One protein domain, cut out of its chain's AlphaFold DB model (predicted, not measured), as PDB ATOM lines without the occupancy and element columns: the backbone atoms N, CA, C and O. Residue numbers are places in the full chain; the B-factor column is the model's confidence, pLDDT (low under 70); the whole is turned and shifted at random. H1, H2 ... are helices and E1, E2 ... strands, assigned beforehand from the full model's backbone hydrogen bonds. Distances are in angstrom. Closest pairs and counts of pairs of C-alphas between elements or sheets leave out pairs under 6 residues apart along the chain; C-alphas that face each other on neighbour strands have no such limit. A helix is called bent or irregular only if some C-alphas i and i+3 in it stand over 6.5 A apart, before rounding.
ATOM      1  N   LYS A   2     194.569 299.927 309.484       87.56
ATOM      2  CA  LYS A   2     195.989 299.716 309.111       87.56
ATOM      3  C   LYS A   2     196.986 300.164 310.197       87.56
ATOM      4  O   LYS A   2     197.835 299.370 310.573       87.56
ATOM      5  N   VAL A   3     196.823 301.376 310.738       89.88
ATOM      6  CA  VAL A   3     197.711 301.929 311.786       89.88
ATOM      7  C   VAL A   3     197.660 301.097 313.069       89.88
ATOM      8  O   VAL A   3     198.693 300.654 313.541       89.88
ATOM      9  N   LYS A   4     196.458 300.774 313.562       90.25
ATOM     10  CA  LYS A   4     196.261 299.901 314.732       90.25
ATOM     11  C   LYS A   4     197.011 298.572 314.612       90.25
ATOM     12  O   LYS A   4     197.797 298.222 315.479       90.25
ATOM     13  N   LYS A   5     196.822 297.867 313.490       91.69
ATOM     14  CA  LYS A   5     197.516 296.598 313.222       91.69
ATOM     15  C   LYS A   5     199.033 296.772 313.128       91.69
ATOM     16  O   LYS A   5     199.760 295.888 313.561       91.69
ATOM     17  N   PHE A   6     199.504 297.884 312.562       95.12
ATOM     18  CA  PHE A   6     200.927 298.211 312.509       95.12
ATOM     19  C   PHE A   6     201.499 298.391 313.919       95.12
ATOM     20  O   PHE A   6     202.484 297.743 314.254       95.12
ATOM     21  N   CYS A   7     200.843 299.193 314.760       95.38
ATOM     22  CA  CYS A   7     201.242 299.411 316.148       95.38
ATOM     23  C   CYS A   7     201.310 298.094 316.931       95.38
ATOM     24  O   CYS A   7     202.362 297.770 317.474       95.38
ATOM     25  N   THR A   8     200.255 297.272 316.871       93.38
ATOM     26  CA  THR A   8     200.240 295.943 317.505       93.38
ATOM     27  C   THR A   8     201.366 295.045 316.993       93.38
ATOM     28  O   THR A   8     202.041 294.399 317.787       93.38
ATOM     29  N   LYS A   9     201.605 295.015 315.673       95.62
ATOM     30  CA  LYS A   9     202.655 294.184 315.062       95.62
ATOM     31  C   LYS A   9     204.054 294.532 315.583       95.62
ATOM     32  O   LYS A   9     204.877 293.632 315.707       95.62
ATOM     33  N   TYR A  10     204.325 295.808 315.844       96.81
ATOM     34  CA  TYR A  10     205.646 296.291 316.256       96.81
ATOM     35  C   TYR A  10     205.741 296.639 317.748       96.81
ATOM     36  O   TYR A  10     206.739 297.216 318.165       96.81
ATOM     37  N   GLY A  11     204.726 296.308 318.556       95.38
ATOM     38  CA  GLY A  11     204.717 296.618 319.991       95.38
ATOM     39  C   GLY A  11     204.731 298.119 320.302       95.38
ATOM     40  O   GLY A  11     205.231 298.531 321.345       95.38
ATOM     41  N   ILE A  12     204.218 298.949 319.390       95.81
ATOM     42  CA  ILE A  12     204.132 300.403 319.563       95.81
ATOM     43  C   ILE A  12     202.800 300.719 320.240       95.81
ATOM     44  O   ILE A  12     201.756 300.297 319.741       95.81
ATOM     45  N   LYS A  13     202.825 301.505 321.319       95.25
ATOM     46  CA  LYS A  13     201.600 302.011 321.952       95.25
ATOM     47  C   LYS A  13     200.832 302.905 320.977       95.25
ATOM     48  O   LYS A  13     201.374 303.881 320.458       95.25
ATOM     49  N   PHE A  14     199.572 302.584 320.724       96.12
ATOM     50  CA  PHE A  14     198.674 303.375 319.899       96.12
ATOM     51  C   PHE A  14     197.849 304.323 320.773       96.12
ATOM     52  O   PHE A  14     196.867 303.919 321.388       96.12
ATOM     53  N   GLN A  15     198.227 305.598 320.790       96.38
ATOM     54  CA  GLN A  15     197.535 306.647 321.542       96.38
ATOM     55  C   GLN A  15     196.594 307.399 320.590       96.38
ATOM     56  O   GLN A  15     197.033 307.936 319.568       96.38
ATOM     57  N   LEU A  16     195.291 307.424 320.881       96.31
ATOM     58  CA  LEU A  16     194.306 308.092 320.029       96.31
ATOM     59  C   LEU A  16     194.089 309.531 320.499       96.31
ATOM     60  O   LEU A  16     193.732 309.744 321.648       96.31
ATOM     61  N   SER A  17     194.246 310.519 319.620       95.19
ATOM     62  CA  SER A  17     194.042 311.932 319.972       95.19
ATOM     63  C   SER A  17     192.665 312.446 319.559       95.19
ATOM     64  O   SER A  17     192.259 312.284 318.408       95.19
ATOM     65  N   THR A  18     191.979 313.142 320.466       95.44
ATOM     66  CA  THR A  18     190.753 313.890 320.154       95.44
ATOM     67  C   THR A  18     191.088 315.192 319.417       95.44
ATOM     68  O   THR A  18     192.196 315.722 319.572       95.44
ATOM     69  N   PRO A  19     190.143 315.769 318.652       91.88
ATOM     70  CA  PRO A  19     190.300 317.114 318.105       91.88
ATOM     71  C   PRO A  19     190.493 318.166 319.202       91.88
ATOM     72  O   PRO A  19     189.906 318.066 320.280       91.88
ATOM     73  N   ARG A  20     191.294 319.197 318.904       89.25
ATOM     74  CA  ARG A  20     191.446 320.381 319.772       89.25
ATOM     75  C   ARG A  20     190.282 321.357 319.599       89.25
ATOM     76  O   ARG A  20     189.728 321.869 320.565       89.25
ATOM     77  N   ILE A  21     189.911 321.599 318.341       88.56
ATOM     78  CA  ILE A  21     188.839 322.519 317.962       88.56
ATOM     79  C   ILE A  21     187.576 321.695 317.746       88.56
ATOM     80  O   ILE A  21     187.392 321.086 316.693       88.56
ATOM     81  N   LEU A  22     186.708 321.682 318.750       88.25
ATOM     82  CA  LEU A  22     185.426 320.993 318.708       88.25
ATOM     83  C   LEU A  22     184.331 321.987 319.082       88.25
ATOM     84  O   LEU A  22     184.407 322.621 320.129       88.25
ATOM     85  N   ILE A  23     183.354 322.161 318.193       86.12
ATOM     86  CA  ILE A  23     182.197 323.026 318.446       86.12
ATOM     87  C   ILE A  23     181.001 322.173 318.845       86.12
ATOM     88  O   ILE A  23     180.908 321.026 318.410       86.12
ATOM     89  N   GLU A  24     180.046 322.795 319.532       87.62
ATOM     90  CA  GLU A  24     178.804 322.176 320.006       87.62
ATOM     91  C   GLU A  24     178.125 321.294 318.948       87.62
ATOM     92  O   GLU A  24     177.945 320.099 319.137       87.62
ATOM     93  N   ARG A  25     177.864 321.852 317.759       86.00
ATOM     94  CA  ARG A  25     177.181 321.141 316.664       86.00
ATOM     95  C   ARG A  25     177.884 319.851 316.221       86.00
ATOM     96  O   ARG A  25     177.236 318.953 315.696       86.00
ATOM     97  N   ASP A  26     179.211 319.800 316.317       86.94
ATOM     98  CA  ASP A  26     179.992 318.639 315.883       86.94
ATOM     99  C   ASP A  26     180.250 317.653 317.038       86.94
ATOM    100  O   ASP A  26     180.709 316.547 316.763       86.94
ATOM    101  N   PHE A  27     179.968 318.027 318.293       92.94
ATOM    102  CA  PHE A  27     180.427 317.310 319.484       92.94
ATOM    103  C   PHE A  27     179.983 315.847 319.498       92.94
ATOM    104  O   PHE A  27     180.841 314.971 319.401       92.94
ATOM    105  N   ASP A  28     178.673 315.582 319.518       94.62
ATOM    106  CA  ASP A  28     178.126 314.222 319.638       94.62
ATOM    107  C   ASP A  28     178.622 313.306 318.518       94.62
ATOM    108  O   ASP A  28     179.089 312.193 318.747       94.62
ATOM    109  N   ARG A  29     178.611 313.809 317.277       93.38
ATOM    110  CA  ARG A  29     179.072 313.054 316.107       93.38
ATOM    111  C   ARG A  29     180.553 312.688 316.209       93.38
ATOM    112  O   ARG A  29     180.937 311.577 315.847       93.38
ATOM    113  N   VAL A  30     181.400 313.633 316.620       93.12
ATOM    114  CA  VAL A  30     182.841 313.394 316.782       93.12
ATOM    115  C   VAL A  30     183.095 312.441 317.942       93.12
ATOM    116  O   VAL A  30     183.921 311.539 317.802       93.12
ATOM    117  N   TYR A  31     182.384 312.632 319.052       96.38
ATOM    118  CA  TYR A  31     182.493 311.805 320.242       96.38
ATOM    119  C   TYR A  31     182.165 310.344 319.929       96.38
ATOM    120  O   TYR A  31     183.012 309.475 320.133       96.38
ATOM    121  N   GLU A  32     181.010 310.080 319.314       96.38
ATOM    122  CA  GLU A  32     180.599 308.726 318.929       96.38
ATOM    123  C   GLU A  32     181.578 308.074 317.946       96.38
ATOM    124  O   GLU A  32     181.935 306.904 318.088       96.38
ATOM    125  N   TYR A  33     182.089 308.835 316.976       95.12
ATOM    126  CA  TYR A  33     183.095 308.325 316.046       95.12
ATOM    127  C   TYR A  33     184.388 307.902 316.760       95.12
ATOM    128  O   TYR A  33     184.935 306.827 316.499       95.12
ATOM    129  N   VAL A  34     184.891 308.726 317.679       95.50
ATOM    130  CA  VAL A  34     186.099 308.414 318.454       95.50
ATOM    131  C   VAL A  34     185.839 307.264 319.431       95.50
ATOM    132  O   VAL A  34     186.679 306.367 319.522       95.50
ATOM    133  N   LYS A  35     184.671 307.217 320.085       97.06
ATOM    134  CA  LYS A  35     184.230 306.104 320.942       97.06
ATOM    135  C   LYS A  35     184.232 304.779 320.184       97.06
ATOM    136  O   LYS A  35     184.835 303.811 320.640       97.06
ATOM    137  N   GLN A  36     183.684 304.741 318.971       95.50
ATOM    138  CA  GLN A  36     183.748 303.549 318.118       95.50
ATOM    139  C   GLN A  36     185.190 303.118 317.826       95.50
ATOM    140  O   GLN A  36     185.502 301.925 317.846       95.50
ATOM    141  N   ILE A  37     186.102 304.067 317.580       94.69
ATOM    142  CA  ILE A  37     187.521 303.745 317.386       94.69
ATOM    143  C   ILE A  37     188.121 303.176 318.672       94.69
ATOM    144  O   ILE A  37     188.872 302.206 318.579       94.69
ATOM    145  N   LEU A  38     187.811 303.734 319.840       96.00
ATOM    146  CA  LEU A  38     188.310 303.247 321.128       96.00
ATOM    147  C   LEU A  38     187.881 301.798 321.395       96.00
ATOM    148  O   LEU A  38     188.710 300.980 321.779       96.00
ATOM    149  N   LEU A  39     186.633 301.463 321.070       95.25
ATOM    150  CA  LEU A  39     186.047 300.141 321.315       95.25
ATOM    151  C   LEU A  39     186.385 299.091 320.238       95.25
ATOM    152  O   LEU A  39     186.148 297.898 320.421       95.25
ATOM    153  N   THR A  40     186.950 299.497 319.096       93.81
ATOM    154  CA  THR A  40     187.275 298.570 317.996       93.81
ATOM    155  C   THR A  40     188.657 297.941 318.167       93.81
ATOM    156  O   THR A  40     189.658 298.655 318.178       93.81
ATOM    157  N   ASN A  41     188.745 296.610 318.126       91.31
ATOM    158  CA  ASN A  41     190.011 295.875 318.243       91.31
ATOM    159  C   ASN A  41     190.897 295.970 316.962       91.31
ATOM    160  O   ASN A  41     190.373 295.838 315.849       91.31
ATOM    161  N   PRO A  42     192.235 296.158 317.045       92.19
ATOM    162  CA  PRO A  42     193.028 296.520 318.227       92.19
ATOM    163  C   PRO A  42     192.598 297.854 318.844       92.19
ATOM    164  O   PRO A  42     192.516 298.861 318.130       92.19
ATOM    165  N   ALA A  43     192.299 297.844 320.144       92.62
ATOM    166  CA  ALA A  43     191.938 299.050 320.884       92.62
ATOM    167  C   ALA A  43     193.172 299.961 321.055       92.62
ATOM    168  O   ALA A  43     194.293 299.452 321.110       92.62
ATOM    169  N   PRO A  44     193.004 301.294 321.083       95.56
ATOM    170  CA  PRO A  44     194.059 302.207 321.519       95.56
ATOM    171  C   PRO A  44     194.468 301.945 322.971       95.56
ATOM    172  O   PRO A  44     193.626 301.614 323.800       95.56
ATOM    173  N   ASP A  45     195.748 302.143 323.275       96.69
ATOM    174  CA  ASP A  45     196.304 302.017 324.627       96.69
ATOM    175  C   ASP A  45     195.886 303.180 325.536       96.69
ATOM    176  O   ASP A  45     195.877 303.044 326.758       96.69
ATOM    177  N   SER A  46     195.571 304.337 324.948       97.81
ATOM    178  CA  SER A  46     195.134 305.528 325.673       97.81
ATOM    179  C   SER A  46     194.393 306.523 324.777       97.81
ATOM    180  O   SER A  46     194.441 306.451 323.539       97.81
ATOM    181  N   LEU A  47     193.721 307.478 325.421       98.38
ATOM    182  CA  LEU A  47     193.017 308.592 324.794       98.38
ATOM    183  C   LEU A  47     193.672 309.925 325.187       98.38
ATOM    184  O   LEU A  47     193.614 310.336 326.344       98.38
ATOM    185  N   ILE A  48     194.250 310.629 324.212       98.19
ATOM    186  CA  ILE A  48     194.774 311.990 324.365       98.19
ATOM    187  C   ILE A  48     193.634 312.984 324.154       98.19
ATOM    188  O   ILE A  48     193.180 313.207 323.030       98.19
ATOM    189  N   ILE A  49     193.189 313.608 325.237       98.06
ATOM    190  CA  ILE A  49     192.077 314.550 325.246       98.06
ATOM    191  C   ILE A  49     192.603 315.980 325.115       98.06
ATOM    192  O   ILE A  49     193.465 316.428 325.867       98.06
ATOM    193  N   ASN A  50     192.052 316.711 324.148       95.81
ATOM    194  CA  ASN A  50     192.449 318.078 323.808       95.81
ATOM    195  C   ASN A  50     191.323 319.110 323.984       95.81
ATOM    196  O   ASN A  50     191.459 320.246 323.540       95.81
ATOM    197  N   ASN A  51     190.200 318.726 324.586       94.88
ATOM    198  CA  ASN A  51     189.054 319.600 324.810       94.88
ATOM    199  C   ASN A  51     188.403 319.265 326.158       94.88
ATOM    200  O   ASN A  51     188.207 318.093 326.473       94.88
ATOM    201  N   ILE A  52     188.065 320.286 326.951       95.25
ATOM    202  CA  ILE A  52     187.556 320.092 328.319       95.25
ATOM    203  C   ILE A  52     186.155 319.464 328.365       95.25
ATOM    204  O   ILE A  52     185.891 318.640 329.234       95.25
ATOM    205  N   GLY A  53     185.280 319.791 327.409       95.62
ATOM    206  CA  GLY A  53     183.972 319.142 327.285       95.62
ATOM    207  C   GLY A  53     184.131 317.661 326.953       95.62
ATOM    208  O   GLY A  53     183.485 316.815 327.556       95.62
ATOM    209  N   TYR A  54     185.088 317.338 326.076       97.06
ATOM    210  CA  TYR A  54     185.425 315.953 325.755       97.06
ATOM    211  C   TYR A  54     185.936 315.188 326.985       97.06
ATOM    212  O   TYR A  54     185.528 314.051 327.203       97.06
ATOM    213  N   PHE A  55     186.787 315.814 327.808       97.69
ATOM    214  CA  PHE A  55     187.243 315.232 329.076       97.69
ATOM    215  C   PHE A  55     186.057 314.894 329.979       97.69
ATOM    216  O   PHE A  55     185.940 313.757 330.423       97.69
ATOM    217  N   TRP A  56     185.150 315.853 330.193       97.38
ATOM    218  CA  TRP A  56     183.973 315.652 331.034       97.38
ATOM    219  C   TRP A  56     183.086 314.506 330.538       97.38
ATOM    220  O   TRP A  56     182.683 313.659 331.332       97.38
ATOM    221  N   THR A  57     182.807 314.436 329.236       97.50
ATOM    222  CA  THR A  57     181.997 313.346 328.679       97.50
ATOM    223  C   THR A  57     182.704 312.000 328.819       97.50
ATOM    224  O   THR A  57     182.088 311.043 329.273       97.50
ATOM    225  N   ALA A  58     184.006 311.928 328.521       97.69
ATOM    226  CA  ALA A  58     184.759 310.675 328.560       97.69
ATOM    227  C   ALA A  58     184.858 310.065 329.968       97.69
ATOM    228  O   ALA A  58     184.740 308.851 330.111       97.69
ATOM    229  N   ILE A  59     185.038 310.880 331.016       97.69
ATOM    230  CA  ILE A  59     185.126 310.365 332.397       97.69
ATOM    231  C   ILE A  59     183.773 309.866 332.930       97.69
ATOM    232  O   ILE A  59     183.737 309.017 333.818       97.69
ATOM    233  N   ASN A  60     182.670 310.382 332.381       97.94
ATOM    234  CA  ASN A  60     181.305 310.017 332.764       97.94
ATOM    235  C   ASN A  60     180.702 308.925 331.862       97.94
ATOM    236  O   ASN A  60     179.564 308.514 332.086       97.94
ATOM    237  N   ASP A  61     181.440 308.446 330.858       97.94
ATOM    238  CA  ASP A  61     180.988 307.395 329.950       97.94
ATOM    239  C   ASP A  61     181.504 306.020 330.412       97.94
ATOM    240  O   ASP A  61     182.706 305.744 330.313       97.94
ATOM    241  N   PRO A  62     180.623 305.132 330.908       97.19
ATOM    242  CA  PRO A  62     181.028 303.841 331.464       97.19
ATOM    243  C   PRO A  62     181.677 302.910 330.433       97.19
ATOM    244  O   PRO A  62     182.414 302.001 330.815       97.19
ATOM    245  N   ASP A  63     181.448 303.133 329.135       97.00
ATOM    246  CA  ASP A  63     182.022 302.290 328.089       97.00
ATOM    247  C   ASP A  63     183.500 302.604 327.830       97.00
ATOM    248  O   ASP A  63     184.197 301.770 327.259       97.00
ATOM    249  N   ILE A  64     183.992 303.792 328.203       96.62
ATOM    250  CA  ILE A  64     185.371 304.214 327.895       96.62
ATOM    251  C   ILE A  64     186.145 304.789 329.083       96.62
ATOM    252  O   ILE A  64     187.354 304.969 328.961       96.62
ATOM    253  N   ASN A  65     185.514 305.046 330.231       95.12
ATOM    254  CA  ASN A  65     186.173 305.651 331.399       95.12
ATOM    255  C   ASN A  65     187.297 304.796 332.020       95.12
ATOM    256  O   ASN A  65     188.071 305.289 332.836       95.12
ATOM    257  N   HIS A  66     187.402 303.526 331.632       95.00
ATOM    258  CA  HIS A  66     188.484 302.624 332.014       95.00
ATOM    259  C   HIS A  66     189.728 302.758 331.118       95.00
ATOM    260  O   HIS A  66     190.783 302.211 331.444       95.00
ATOM    261  N   ILE A  67     189.618 303.447 329.975       97.25
ATOM    262  CA  ILE A  67     190.731 303.670 329.051       97.25
ATOM    263  C   ILE A  67     191.656 304.742 329.645       97.25
ATOM    264  O   ILE A  67     191.169 305.805 330.033       97.25
ATOM    265  N   PRO A  68     192.984 304.519 329.683       98.00
ATOM    266  CA  PRO A  68     193.937 305.501 330.192       98.00
ATOM    267  C   PRO A  68     193.786 306.878 329.531       98.00
ATOM    268  O   PRO A  68     193.803 306.996 328.300       98.00
ATOM    269  N   ILE A  69     193.674 307.922 330.355       98.19
ATOM    270  CA  ILE A  69     193.480 309.303 329.901       98.19
ATOM    271  C   ILE A  69     194.811 310.043 329.893       98.19
ATOM    272  O   ILE A  69     195.566 310.054 330.870       98.19
ATOM    273  N   GLU A  70     195.057 310.739 328.793       98.38
ATOM    274  CA  GLU A  70     196.168 311.662 328.640       98.38
ATOM    275  C   GLU A  70     195.645 313.064 328.334       98.38
ATOM    276  O   GLU A  70     194.738 313.235 327.519       98.38
ATOM    277  N   ILE A  71     196.227 314.086 328.953       98.06
ATOM    278  CA  ILE A  71     195.895 315.476 328.645       98.06
ATOM    279  C   ILE A  71     196.865 315.995 327.591       98.06
ATOM    280  O   ILE A  71     198.067 316.108 327.835       98.06
ATOM    281  N   GLY A  72     196.329 316.298 326.410       96.62
ATOM    282  CA  GLY A  72     197.068 316.911 325.316       96.62
ATOM    283  C   GLY A  72     197.079 318.438 325.390       96.62
ATOM    284  O   GLY A  72     196.371 319.065 326.176       96.62
ATOM    285  N   GLN A  73     197.835 319.051 324.483       93.25
ATOM    286  CA  GLN A  73     198.085 320.500 324.440       93.25
ATOM    287  C   GLN A  73     196.854 321.354 324.064       93.25
ATOM    288  O   GLN A  73     196.972 322.568 323.918       93.25
ATOM    289  N   GLY A  74     195.692 320.753 323.785       92.31
ATOM    290  CA  GLY A  74     194.460 321.508 323.527       92.31
ATOM    291  C   GLY A  74     193.726 321.965 324.791       92.31
ATOM    292  O   GLY A  74     192.931 322.898 324.721       92.31
ATOM    293  N   ILE A  75     194.003 321.350 325.946       93.81
ATOM    294  CA  ILE A  75     193.480 321.810 327.236       93.81
ATOM    295  C   ILE A  75     194.489 322.784 327.841       93.81
ATOM    296  O   ILE A  75     195.655 322.447 328.028       93.81
ATOM    297  N   ASN A  76     194.035 323.996 328.161       87.81
ATOM    298  CA  ASN A  76     194.894 325.042 328.706       87.81
ATOM    299  C   ASN A  76     195.225 324.787 330.188       87.81
ATOM    300  O   ASN A  76     194.574 325.320 331.088       87.81
ATOM    301  N   LEU A  77     196.227 323.945 330.438       91.38
ATOM    302  CA  LEU A  77     196.812 323.743 331.759       91.38
ATOM    303  C   LEU A  77     197.908 324.781 331.996       91.38
ATOM    304  O   LEU A  77     198.867 324.863 331.239       91.38
ATOM    305  N   LEU A  78     197.759 325.567 333.063       87.44
ATOM    306  CA  LEU A  78     198.648 326.699 333.351       87.44
ATOM    307  C   LEU A  78     199.551 326.466 334.568       87.44
ATOM    308  O   LEU A  78     200.517 327.196 334.771       87.44
ATOM    309  N   ASN A  79     199.221 325.500 335.430       92.25
ATOM    310  CA  ASN A  79     199.957 325.234 336.668       92.25
ATOM    311  C   ASN A  79     199.588 323.875 337.292       92.25
ATOM    312  O   ASN A  79     198.634 323.206 336.890       92.25
ATOM    313  N   SER A  80     200.300 323.498 338.355       95.31
ATOM    314  CA  SER A  80     200.068 322.240 339.076       95.31
ATOM    315  C   SER A  80     198.669 322.116 339.689       95.31
ATOM    316  O   SER A  80     198.186 321.000 339.837       95.31
ATOM    317  N   LEU A  81     198.008 323.221 340.064       95.44
ATOM    318  CA  LEU A  81     196.653 323.164 340.629       95.44
ATOM    319  C   LEU A  81     195.618 322.797 339.564       95.44
ATOM    320  O   LEU A  81     194.744 321.986 339.844       95.44
ATOM    321  N   SER A  82     195.755 323.318 338.339       94.62
ATOM    322  CA  SER A  82     194.884 322.925 337.221       94.62
ATOM    323  C   SER A  82     195.004 321.431 336.893       94.62
ATOM    324  O   SER A  82     193.994 320.764 336.697       94.62
ATOM    325  N   ILE A  83     196.221 320.879 336.956       96.81
ATOM    326  CA  ILE A  83     196.471 319.441 336.776       96.81
ATOM    327  C   ILE A  83     195.804 318.631 337.895       96.81
ATOM    328  O   ILE A  83     195.065 317.693 337.617       96.81
ATOM    329  N   LYS A  84     196.025 319.018 339.159       96.88
ATOM    330  CA  LYS A  84     195.426 318.345 340.324       96.88
ATOM    331  C   LYS A  84     193.903 318.395 340.304       96.88
ATOM    332  O   LYS A  84     193.265 317.416 340.661       96.88
ATOM    333  N   CYS A  85     193.324 319.509 339.861       95.62
ATOM    334  CA  CYS A  85     191.880 319.654 339.721       95.62
ATOM    335  C   CYS A  85     191.300 318.597 338.773       95.62
ATOM    336  O   CYS A  85     190.373 317.898 339.166       95.62
ATOM    337  N   LEU A  86     191.879 318.423 337.580       96.56
ATOM    338  CA  LEU A  86     191.417 317.389 336.648       96.56
ATOM    339  C   LEU A  86     191.721 315.975 337.159       96.56
ATOM    340  O   LEU A  86     190.863 315.103 337.061       96.56
ATOM    341  N   ASN A  87     192.895 315.761 337.760       97.19
ATOM    342  CA  ASN A  87     193.286 314.455 338.294       97.19
ATOM    343  C   ASN A  87     192.385 313.988 339.454       97.19
ATOM    344  O   ASN A  87     192.200 312.794 339.656       97.19
ATOM    345  N   ASN A  88     191.805 314.927 340.209       96.88
ATOM    346  CA  ASN A  88     190.831 314.625 341.259       96.88
ATOM    347  C   ASN A  88     189.461 314.205 340.703       96.88
ATOM    348  O   ASN A  88     188.691 313.581 341.428       96.88
ATOM    349  N   LEU A  89     189.135 314.569 339.457       96.75
ATOM    350  CA  LEU A  89     187.894 314.149 338.795       96.75
ATOM    351  C   LEU A  89     188.034 312.748 338.195       96.75
ATOM    352  O   LEU A  89     187.118 311.939 338.299       96.75
ATOM    353  N   ALA A  90     189.180 312.466 337.578       96.19
ATOM    354  CA  ALA A  90     189.536 311.151 337.068       96.19
ATOM    355  C   ALA A  90     191.057 311.012 337.025       96.19
ATOM    356  O   ALA A  90     191.757 311.976 336.719       96.19
ATOM    357  N   GLN A  91     191.563 309.805 337.286       96.38
ATOM    358  CA  GLN A  91     192.998 309.537 337.246       96.38
ATOM    359  C   GLN A  91     193.561 309.837 335.850       96.38
ATOM    360  O   GLN A  91     193.178 309.214 334.862       96.38
ATOM    361  N   ILE A  92     194.517 310.760 335.788       97.81
ATOM    362  CA  ILE A  92     195.252 311.105 334.573       97.81
ATOM    363  C   ILE A  92     196.557 310.311 334.555       97.81
ATOM    364  O   ILE A  92     197.300 310.267 335.540       97.81
ATOM    365  N   ASN A  93     196.862 309.686 333.420       98.06
ATOM    366  CA  ASN A  93     198.081 308.897 333.237       98.06
ATOM    367  C   ASN A  93     199.237 309.738 332.693       98.06
ATOM    368  O   ASN A  93     200.390 309.516 333.072       98.06
ATOM    369  N   THR A  94     198.928 310.700 331.825       98.31
ATOM    370  CA  THR A  94     199.934 311.500 331.123       98.31
ATOM    371  C   THR A  94     199.475 312.943 330.961       98.31
ATOM    372  O   THR A  94     198.309 313.197 330.664       98.31
ATOM    373  N   VAL A  95     200.394 313.896 331.103       98.19
ATOM    374  CA  VAL A  95     200.169 315.307 330.750       98.19
ATOM    375  C   VAL A  95     201.244 315.755 329.765       98.19
ATOM    376  O   VAL A  95     202.430 315.520 330.000       98.19
ATOM    377  N   ASP A  96     200.833 316.398 328.675       97.12
ATOM    378  CA  ASP A  96     201.723 317.087 327.741       97.12
ATOM    379  C   ASP A  96     201.973 318.530 328.196       97.12
ATOM    380  O   ASP A  96     201.057 319.348 328.268       97.12
ATOM    381  N   PHE A  97     203.231 318.832 328.506       96.06
ATOM    382  CA  PHE A  97     203.671 320.127 329.020       96.06
ATOM    383  C   PHE A  97     204.125 321.102 327.925       96.06
ATOM    384  O   PHE A  97     204.500 322.227 328.238       96.06
ATOM    385  N   THR A  98     204.067 320.720 326.646       92.44
ATOM    386  CA  THR A  98     204.537 321.559 325.525       92.44
ATOM    387  C   THR A  98     203.821 322.914 325.454       92.44
ATOM    388  O   THR A  98     204.402 323.897 325.013       92.44
ATOM    389  N   SER A  99     202.555 322.995 325.885       87.12
ATOM    390  CA  SER A  99     201.772 324.241 325.840       87.12
ATOM    391  C   SER A  99     202.139 325.256 326.927       87.12
ATOM    392  O   SER A  99     201.594 326.359 326.934       87.12
ATOM    393  N   PHE A 100     203.015 324.899 327.867       89.00
ATOM    394  CA  PHE A 100     203.468 325.818 328.902       89.00
ATOM    395  C   PHE A 100     204.458 326.813 328.289       89.00
ATOM    396  O   PHE A 100     205.413 326.432 327.620       89.00
ATOM    397  N   SER A 101     204.226 328.106 328.516       75.06
ATOM    398  CA  SER A 101     204.921 329.187 327.805       75.06
ATOM    399  C   SER A 101     206.390 329.378 328.191       75.06
ATOM    400  O   SER A 101     207.112 330.068 327.480       75.06
ATOM    401  N   ASP A 102     206.823 328.824 329.325       86.00
ATOM    402  CA  ASP A 102     208.166 329.008 329.874       86.00
ATOM    403  C   ASP A 102     208.727 327.693 330.434       86.00
ATOM    404  O   ASP A 102     208.044 326.969 331.171       86.00
ATOM    405  N   ILE A 103     209.983 327.389 330.096       88.94
ATOM    406  CA  ILE A 103     210.656 326.135 330.458       88.94
ATOM    407  C   ILE A 103     210.902 326.038 331.967       88.94
ATOM    408  O   ILE A 103     210.678 324.980 332.559       88.94
ATOM    409  N   GLU A 104     211.262 327.137 332.635       91.00
ATOM    410  CA  GLU A 104     211.503 327.108 334.079       91.00
ATOM    411  C   GLU A 104     210.212 326.824 334.850       91.00
ATOM    412  O   GLU A 104     210.185 326.010 335.782       91.00
ATOM    413  N   SER A 105     209.123 327.494 334.471       89.50
ATOM    414  CA  SER A 105     207.783 327.273 335.016       89.50
ATOM    415  C   SER A 105     207.300 325.847 334.750       89.50
ATOM    416  O   SER A 105     206.729 325.200 335.639       89.50
ATOM    417  N   THR A 106     207.601 325.317 333.563       93.69
ATOM    418  CA  THR A 106     207.324 323.927 333.190       93.69
ATOM    419  C   THR A 106     208.028 322.959 334.135       93.69
ATOM    420  O   THR A 106     207.371 322.151 334.794       93.69
ATOM    421  N   ILE A 107     209.345 323.100 334.306       95.19
ATOM    422  CA  ILE A 107     210.158 322.264 335.201       95.19
ATOM    423  C   ILE A 107     209.656 322.355 336.648       95.19
ATOM    424  O   ILE A 107     209.523 321.336 337.335       95.19
ATOM    425  N   LYS A 108     209.336 323.564 337.130       94.56
ATOM    426  CA  LYS A 108     208.756 323.777 338.468       94.56
ATOM    427  C   LYS A 108     207.422 323.040 338.617       94.56
ATOM    428  O   LYS A 108     207.166 322.453 339.670       94.56
ATOM    429  N   THR A 109     206.584 323.048 337.585       96.19
ATOM    430  CA  THR A 109     205.282 322.369 337.588       96.19
ATOM    431  C   THR A 109     205.438 320.851 337.570       96.19
ATOM    432  O   THR A 109     204.837 320.190 338.417       96.19
ATOM    433  N   ILE A 110     206.288 320.302 336.696       96.69
ATOM    434  CA  ILE A 110     206.578 318.859 336.611       96.69
ATOM    435  C   ILE A 110     207.027 318.325 337.976       96.69
ATOM    436  O   ILE A 110     206.476 317.343 338.476       96.69
ATOM    437  N   LYS A 111     207.953 319.028 338.642       95.50
ATOM    438  CA  LYS A 111     208.427 318.660 339.986       95.50
ATOM    439  C   LYS A 111     207.306 318.646 341.032       95.50
ATOM    440  O   LYS A 111     207.322 317.793 341.920       95.50
ATOM    441  N   LYS A 112     206.329 319.557 340.937       96.50
ATOM    442  CA  LYS A 112     205.183 319.646 341.865       96.50
ATOM    443  C   LYS A 112     204.146 318.539 341.677       96.50
ATOM    444  O   LYS A 112     203.450 318.239 342.643       96.50
ATOM    445  N   VAL A 113     204.036 317.968 340.475       96.56
ATOM    446  CA  VAL A 113     203.062 316.905 340.145       96.56
ATOM    447  C   VAL A 113     203.708 315.531 339.964       96.56
ATOM    448  O   VAL A 113     203.070 314.598 339.485       96.56
ATOM    449  N   LYS A 114     204.984 315.385 340.349       94.44
ATOM    450  CA  LYS A 114     205.789 314.179 340.105       94.44
ATOM    451  C   LYS A 114     205.131 312.878 340.586       94.44
ATOM    452  O   LYS A 114     205.292 311.860 339.923       94.44
ATOM    453  N   ASN A 115     204.405 312.947 341.706       94.25
ATOM    454  CA  ASN A 115     203.728 311.817 342.347       94.25
ATOM    455  C   ASN A 115     202.258 311.682 341.914       94.25
ATOM    456  O   ASN A 115     201.654 310.652 342.183       94.25
ATOM    457  N   ASP A 116     201.686 312.717 341.293       95.62
ATOM    458  CA  ASP A 116     200.268 312.752 340.918       95.62
ATOM    459  C   ASP A 116     200.058 312.187 339.508       95.62
ATOM    460  O   ASP A 116     199.105 311.456 339.253       95.62
ATOM    461  N   ILE A 117     200.971 312.525 338.593       97.56
ATOM    462  CA  ILE A 117     200.913 312.139 337.183       97.56
ATOM    463  C   ILE A 117     202.059 311.170 336.898       97.56
ATOM    464  O   ILE A 117     203.209 311.556 337.100       97.56
ATOM    465  N   PRO A 118     201.810 309.947 336.406       96.50
ATOM    466  CA  PRO A 118     202.869 309.000 336.061       96.50
ATOM    467  C   PRO A 118     203.787 309.508 334.943       96.50
ATOM    468  O   PRO A 118     204.996 309.644 335.157       96.50
ATOM    469  N   ASN A 119     203.222 309.877 333.791       98.06
ATOM    470  CA  ASN A 119     203.987 310.231 332.596       98.06
ATOM    471  C   ASN A 119     203.901 311.722 332.265       98.06
ATOM    472  O   ASN A 119     202.862 312.364 332.416       98.06
ATOM    473  N   LYS A 120     205.008 312.287 331.790       97.88
ATOM    474  CA  LYS A 120     205.102 313.694 331.398       97.88
ATOM    475  C   LYS A 120     205.668 313.750 329.992       97.88
ATOM    476  O   LYS A 120     206.782 313.282 329.757       97.88
ATOM    477  N   LYS A 121     204.870 314.311 329.086       97.62
ATOM    478  CA  LYS A 121     205.194 314.490 327.675       97.62
ATOM    479  C   LYS A 121     205.755 315.880 327.416       97.62
ATOM    480  O   LYS A 121     205.292 316.854 328.011       97.62
ATOM    481  N   TYR A 122     206.704 315.965 326.492       96.81
ATOM    482  CA  TYR A 122     207.174 317.234 325.946       96.81
ATOM    483  C   TYR A 122     207.557 317.082 324.471       96.81
ATOM    484  O   TYR A 122     208.240 316.129 324.091       96.81
ATOM    485  N   THR A 123     207.118 318.012 323.628       95.88
ATOM    486  CA  THR A 123     207.460 318.036 322.201       95.88
ATOM    487  C   THR A 123     208.811 318.700 322.023       95.88
ATOM    488  O   THR A 123     208.988 319.853 322.398       95.88
ATOM    489  N   ILE A 124     209.755 317.971 321.436       95.50
ATOM    490  CA  ILE A 124     211.131 318.443 321.224       95.50
ATOM    491  C   ILE A 124     211.429 318.741 319.761       95.50
ATOM    492  O   ILE A 124     212.455 319.336 319.449       95.50
ATOM    493  N   ALA A 125     210.553 318.320 318.846       95.81
ATOM    494  CA  ALA A 125     210.751 318.570 317.433       95.81
ATOM    495  C   ALA A 125     209.453 318.518 316.626       95.81
ATOM    496  O   ALA A 125     208.499 317.836 317.004       95.81
ATOM    497  N   GLY A 126     209.437 319.189 315.474       94.75
ATOM    498  CA  GLY A 126     208.343 319.106 314.505       94.75
ATOM    499  C   GLY A 126     207.605 320.424 314.300       94.75
ATOM    500  O   GLY A 126     208.210 321.490 314.284       94.75
ATOM    501  N   ASN A 127     206.298 320.354 314.065       93.00
ATOM    502  CA  ASN A 127     205.511 321.544 313.745       93.00
ATOM    503  C   ASN A 127     205.319 322.449 314.971       93.00
ATOM    504  O   ASN A 127     204.942 321.978 316.043       93.00
ATOM    505  N   ILE A 128     205.476 323.759 314.784       92.50
ATOM    506  CA  ILE A 128     205.117 324.763 315.792       92.50
ATOM    507  C   ILE A 128     203.718 325.263 315.460       92.50
ATOM    508  O   ILE A 128     203.500 325.879 314.421       92.50
ATOM    509  N   ARG A 129     202.746 324.958 316.315       91.31
ATOM    510  CA  ARG A 129     201.346 325.319 316.077       91.31
ATOM    511  C   ARG A 129     201.068 326.760 316.483       91.31
ATOM    512  O   ARG A 129     201.446 327.181 317.570       91.31
ATOM    513  N   VAL A 130     200.297 327.456 315.655       90.31
ATOM    514  CA  VAL A 130     199.800 328.807 315.930       90.31
ATOM    515  C   VAL A 130     198.316 328.729 316.313       90.31
ATOM    516  O   VAL A 130     197.570 327.939 315.716       90.31
ATOM    517  N   ILE A 187     210.479 324.879 311.849       92.19
ATOM    518  CA  ILE A 187     210.449 323.567 312.494       92.19
ATOM    519  C   ILE A 187     211.052 323.716 313.892       92.19
ATOM    520  O   ILE A 187     212.112 324.317 314.048       92.19
ATOM    521  N   LEU A 188     210.363 323.180 314.898       93.50
ATOM    522  CA  LEU A 188     210.869 323.070 316.259       93.50
ATOM    523  C   LEU A 188     212.054 322.102 316.286       93.50
ATOM    524  O   LEU A 188     211.945 320.991 315.759       93.50
ATOM    525  N   GLU A 189     213.143 322.513 316.929       94.62
ATOM    526  CA  GLU A 189     214.342 321.709 317.170       94.62
ATOM    527  C   GLU A 189     214.892 322.063 318.562       94.62
ATOM    528  O   GLU A 189     215.676 322.993 318.704       94.62
ATOM    529  N   GLU A 190     214.443 321.348 319.594       93.62
ATOM    530  CA  GLU A 190     214.762 321.585 321.016       93.62
ATOM    531  C   GLU A 190     215.546 320.397 321.600       93.62
ATOM    532  O   GLU A 190     215.266 319.887 322.690       93.62
ATOM    533  N   PHE A 191     216.491 319.874 320.817       94.56
ATOM    534  CA  PHE A 191     217.262 318.679 321.172       94.56
ATOM    535  C   PHE A 191     218.226 318.922 322.340       94.56
ATOM    536  O   PHE A 191     218.456 318.030 323.152       94.56
ATOM    537  N   ASP A 192     218.740 320.142 322.461       93.06
ATOM    538  CA  ASP A 192     219.607 320.602 323.547       93.06
ATOM    539  C   ASP A 192     218.907 320.597 324.918       93.06
ATOM    540  O   ASP A 192     219.559 320.416 325.947       93.06
ATOM    541  N   LYS A 193     217.574 320.713 324.945       92.06
ATOM    542  CA  LYS A 193     216.773 320.703 326.182       92.06
ATOM    543  C   LYS A 193     216.423 319.309 326.695       92.06
ATOM    544  O   LYS A 193     215.910 319.184 327.810       92.06
ATOM    545  N   VAL A 194     216.676 318.251 325.922       94.56
ATOM    546  CA  VAL A 194     216.251 316.878 326.250       94.56
ATOM    547  C   VAL A 194     216.789 316.428 327.608       94.56
ATOM    548  O   VAL A 194     216.025 315.926 328.430       94.56
ATOM    549  N   GLU A 195     218.076 316.654 327.877       95.19
ATOM    550  CA  GLU A 195     218.710 316.229 329.131       95.19
ATOM    551  C   GLU A 195     218.143 316.979 330.348       95.19
ATOM    552  O   GLU A 195     217.874 316.381 331.393       95.19
ATOM    553  N   GLU A 196     217.904 318.286 330.220       95.69
ATOM    554  CA  GLU A 196     217.294 319.091 331.281       95.69
ATOM    555  C   GLU A 196     215.855 318.634 331.571       95.69
ATOM    556  O   GLU A 196     215.480 318.410 332.730       95.69
ATOM    557  N   LEU A 197     215.059 318.436 330.517       96.12
ATOM    558  CA  LEU A 197     213.685 317.954 330.604       96.12
ATOM    559  C   LEU A 197     213.626 316.557 331.231       96.12
ATOM    560  O   LEU A 197     212.824 316.334 332.144       96.12
ATOM    561  N   TYR A 198     214.505 315.647 330.816       97.06
ATOM    562  CA  TYR A 198     214.603 314.304 331.383       97.06
ATOM    563  C   TYR A 198     214.891 314.354 332.889       97.06
ATOM    564  O   TYR A 198     214.142 313.789 333.689       97.06
ATOM    565  N   ARG A 199     215.898 315.134 333.310       96.81
ATOM    566  CA  ARG A 199     216.230 315.339 334.735       96.81
ATOM    567  C   ARG A 199     215.093 315.968 335.535       96.81
ATOM    568  O   ARG A 199     214.996 315.750 336.743       96.81
ATOM    569  N   SER A 200     214.237 316.761 334.892       96.00
ATOM    570  CA  SER A 200     213.056 317.336 335.542       96.00
ATOM    571  C   SER A 200     211.941 316.316 335.800       96.00
ATOM    572  O   SER A 200     211.109 316.549 336.678       96.00
ATOM    573  N   GLY A 201     211.949 315.186 335.083       97.19
ATOM    574  CA  GLY A 201     210.963 314.111 335.178       97.19
ATOM    575  C   GLY A 201     210.168 313.850 333.895       97.19
ATOM    576  O   GLY A 201     209.239 313.044 333.943       97.19
ATOM    577  N   VAL A 202     210.488 314.507 332.771       97.88
ATOM    578  CA  VAL A 202     209.915 314.156 331.458       97.88
ATOM    579  C   VAL A 202     210.395 312.767 331.060       97.88
ATOM    580  O   VAL A 202     211.588 312.483 331.096       97.88
ATOM    581  N   ASN A 203     209.459 311.898 330.691       97.38
ATOM    582  CA  ASN A 203     209.745 310.509 330.331       97.38
ATOM    583  C   ASN A 203     209.192 310.111 328.956       97.38
ATOM    584  O   ASN A 203     209.437 308.997 328.501       97.38
ATOM    585  N   GLU A 204     208.489 311.020 328.278       97.50
ATOM    586  CA  GLU A 204     207.998 310.824 326.919       97.50
ATOM    587  C   GLU A 204     208.321 312.063 326.067       97.50
ATOM    588  O   GLU A 204     207.851 313.169 326.338       97.50
ATOM    589  N   PHE A 205     209.121 311.882 325.017       97.19
ATOM    590  CA  PHE A 205     209.489 312.950 324.087       97.19
ATOM    591  C   PHE A 205     208.727 312.803 322.772       97.19
ATOM    592  O   PHE A 205     208.620 311.705 322.223       97.19
ATOM    593  N   VAL A 206     208.185 313.912 322.268       96.44
ATOM    594  CA  VAL A 206     207.286 313.919 321.108       96.44
ATOM    595  C   VAL A 206     207.941 314.608 319.914       96.44
ATOM    596  O   VAL A 206     208.517 315.691 320.031       96.44
ATOM    597  N   PHE A 207     207.787 313.979 318.750       96.00
ATOM    598  CA  PHE A 207     208.034 314.572 317.440       96.00
ATOM    599  C   PHE A 207     206.678 314.836 316.766       96.00
ATOM    600  O   PHE A 207     205.966 313.889 316.425       96.00
ATOM    601  N   ASP A 208     206.294 316.102 316.574       94.25
ATOM    602  CA  ASP A 208     205.027 316.450 315.913       94.25
ATOM    603  C   ASP A 208     205.188 316.505 314.387       94.25
ATOM    604  O   ASP A 208     205.534 317.536 313.802       94.25
ATOM    605  N   PHE A 209     204.856 315.401 313.719       92.31
ATOM    606  CA  PHE A 209     204.847 315.308 312.256       92.31
ATOM    607  C   PHE A 209     203.501 315.656 311.600       92.31
ATOM    608  O   PHE A 209     203.385 315.543 310.383       92.31
ATOM    609  N   SER A 210     202.487 316.094 312.357       84.69
ATOM    610  CA  SER A 210     201.084 316.168 311.902       84.69
ATOM    611  C   SER A 210     200.864 316.949 310.601       84.69
ATOM    612  O   SER A 210     200.023 316.565 309.791       84.69
ATOM    613  N   ALA A 211     201.597 318.044 310.398       83.56
ATOM    614  CA  ALA A 211     201.543 318.874 309.191       83.56
ATOM    615  C   ALA A 211     202.883 318.930 308.442       83.56
ATOM    616  O   ALA A 211     203.027 319.667 307.466       83.56
ATOM    617  N   LEU A 212     203.868 318.141 308.887       86.75
ATOM    618  CA  LEU A 212     205.212 318.204 308.337       86.75
ATOM    619  C   LEU A 212     205.259 317.389 307.046       86.75
ATOM    620  O   LEU A 212     204.851 316.228 307.009       86.75
ATOM    621  N   ASN A 213     205.788 317.976 305.973       86.19
ATOM    622  CA  ASN A 213     205.998 317.222 304.743       86.19
ATOM    623  C   ASN A 213     206.956 316.047 305.010       86.19
ATOM    624  O   ASN A 213     208.028 316.237 305.586       86.19
ATOM    625  N   ALA A 214     206.591 314.848 304.543       88.50
ATOM    626  CA  ALA A 214     207.332 313.613 304.801       88.50
ATOM    627  C   ALA A 214     208.828 313.693 304.437       88.50
ATOM    628  O   ALA A 214     209.642 313.033 305.076       88.50
ATOM    629  N   LYS A 215     209.211 314.540 303.468       89.19
ATOM    630  CA  LYS A 215     210.617 314.755 303.088       89.19
ATOM    631  C   LYS A 215     211.492 315.304 304.224       89.19
ATOM    632  O   LYS A 215     212.700 315.104 304.200       89.19
ATOM    633  N   PHE A 216     210.902 315.999 305.198       89.00
ATOM    634  CA  PHE A 216     211.628 316.584 306.327       89.00
ATOM    635  C   PHE A 216     211.790 315.615 307.502       89.00
ATOM    636  O   PHE A 216     212.651 315.840 308.348       89.00
ATOM    637  N   ILE A 217     211.015 314.525 307.552       92.44
ATOM    638  CA  ILE A 217     211.067 313.563 308.663       92.44
ATOM    639  C   ILE A 217     212.468 312.937 308.801       92.44
ATOM    640  O   ILE A 217     213.018 313.001 309.900       92.44
ATOM    641  N   PRO A 218     213.110 312.403 307.735       93.62
ATOM    642  CA  PRO A 218     214.455 311.838 307.857       93.62
ATOM    643  C   PRO A 218     215.497 312.869 308.293       93.62
ATOM    644  O   PRO A 218     216.393 312.539 309.058       93.62
ATOM    645  N   LEU A 219     215.371 314.122 307.843       92.06
ATOM    646  CA  LEU A 219     216.289 315.197 308.227       92.06
ATOM    647  C   LEU A 219     216.208 315.476 309.731       92.06
ATOM    648  O   LEU A 219     217.240 315.561 310.389       92.06
ATOM    649  N   LEU A 220     214.992 315.571 310.273       92.12
ATOM    650  CA  LEU A 220     214.771 315.857 311.690       92.12
ATOM    651  C   LEU A 220     215.244 314.707 312.585       92.12
ATOM    652  O   LEU A 220     215.889 314.939 313.603       92.12
ATOM    653  N   LEU A 221     214.974 313.466 312.174       93.38
ATOM    654  CA  LEU A 221     215.441 312.281 312.892       93.38
ATOM    655  C   LEU A 221     216.968 312.147 312.841       93.38
ATOM    656  O   LEU A 221     217.580 311.869 313.865       93.38
ATOM    657  N   ASN A 222     217.595 312.388 311.685       93.94
ATOM    658  CA  ASN A 222     219.053 312.334 311.562       93.94
ATOM    659  C   ASN A 222     219.733 313.353 312.474       93.94
ATOM    660  O   ASN A 222     220.692 312.996 313.147       93.94
ATOM    661  N   LYS A 223     219.216 314.586 312.542       92.38
ATOM    662  CA  LYS A 223     219.726 315.593 313.479       92.38
ATOM    663  C   LYS A 223     219.637 315.116 314.929       92.38
ATOM    664  O   LYS A 223     220.601 315.266 315.665       92.38
ATOM    665  N   PHE A 224     218.519 314.506 315.323       92.25
ATOM    666  CA  PHE A 224     218.358 313.980 316.680       92.25
ATOM    667  C   PHE A 224     219.344 312.851 317.010       92.25
ATOM    668  O   PHE A 224     219.871 312.824 318.110       92.25
ATOM    669  N   PHE A 225     219.606 311.933 316.075       89.06
ATOM    670  CA  PHE A 225     220.524 310.807 316.308       89.06
ATOM    671  C   PHE A 225     222.013 311.152 316.135       89.06
ATOM    672  O   PHE A 225     222.860 310.320 316.456       89.06
ATOM    673  N   GLN A 226     222.334 312.318 315.568       88.38
ATOM    674  CA  GLN A 226     223.710 312.786 315.348       88.38
ATOM    675  C   GLN A 226     224.179 313.812 316.387       88.38
ATOM    676  O   GLN A 226     225.389 314.014 316.503       88.38
ATOM    677  N   ASN A 227     223.243 314.457 317.088       62.59
ATOM    678  CA  ASN A 227     223.511 315.266 318.280       62.59
ATOM    679  C   ASN A 227     223.765 314.373 319.497       62.59
ATOM    680  O   ASN A 227     224.591 314.784 320.339       62.59
TER     681      ASN A 227
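This is residues 2 to 130 and 187 to 227 of the 227 residues of the protein "Peptidase U32 family" of Fusobacterium sp. CAG:439 (UniProt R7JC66). The domain is a barrel left open on one side: parallel strands E1, E2, E3, E4, E5 and E7 curve round an axis, with a gap between E1 and E7, and H2, H3, H4, H5, H6 and H7 follow one another round the outside. H1 lies out beyond the open side, and E6 adds a short antiparallel strand to E5. The 170 printed residues hold seven named helices and seven named strands, in the order H1 E1 H2 E2 H3 E3 H4 E4 H5 E5 E6 H6 E7 H7, a mixed class. The whole is compact, with a radius of gyration of the C-alphas of 16.5 A and spans of 45 by 39 by 31 A.

Look first for the strands: E1 is residues 15 to 17, E2 46 to 49, E3 69 to 71, E4 92 to 96, 11.2 A long, E5 119 to 130, 25.3 A, E6 187 to 189 and E7 204 to 208, 12.7 A. Find C-alpha 119 at (203.987, 310.231, 332.596), where E5 begins; it bends by 93 degrees at residue 126. The helices are H1, residues 2 to 10, from C-alpha 2 at (195.989, 299.716, 309.111); H2, 24 to 39, 23.2 A; H3, 52 to 59; H4, 80 to 89; H5, 103 to 112; H6, 191 to 200; and H7, 214 to 226, 19.5 A, ending at C-alpha 226 (223.710, 312.786, 315.348). H2 and H6 are irregular, with C-alphas 25 and 28 7.6 A apart and 192 and 195 7.1 A; H7 is only just so, with 215 and 218 6.8 A apart.

In the strongly twisted, branched sheet, look for N 48 and O 16 at 2.8 A between parallel E1 and E2, and N 121 and O 95 at 2.9 A between parallel E4 and E5. E5 has E4 and E6 on one side and E7 on the other; N 188 and O 126 are 2.8 A apart across antiparallel E5 and E6, N 208 and O 125 2.8 A across parallel E5 and E7. E1, H2, E2; E2, H3, E3; E3, H4, E4; and E4, H5, E5 are strand-helix-strand units, two parallel neighbours joined through a helix, with right-handed crossovers. H3 is over E2 at a height over the sheet of 9.7 A, and H6 over E5 and E7 at 9.6 A. H5 and H6 touch at a shallow tilt of 26 degrees, the closest C-alphas being Ile 107 and Ser 200, 5.7 A. H2 and H4 only graze the sheet; H7 is over E5; H1 is not on the sheet. In H1, H3 and H5 every O i to N i+4 pair is within hydrogen-bond range; H2 has 10 of 12, H4 5 of 6, H6 4 of 6 and H7 7 of 9.

The C-alphas farthest apart are those of Arg 25 and Gln 226, 47.3 A. Residues 131 to 186 are not printed, and C-alphas 130 and 187 are 12.4 A apart across this cut. Of the links printed whole, none is long. Mean pLDDT of the printed part is 93.9; residue 227 alone is under 70.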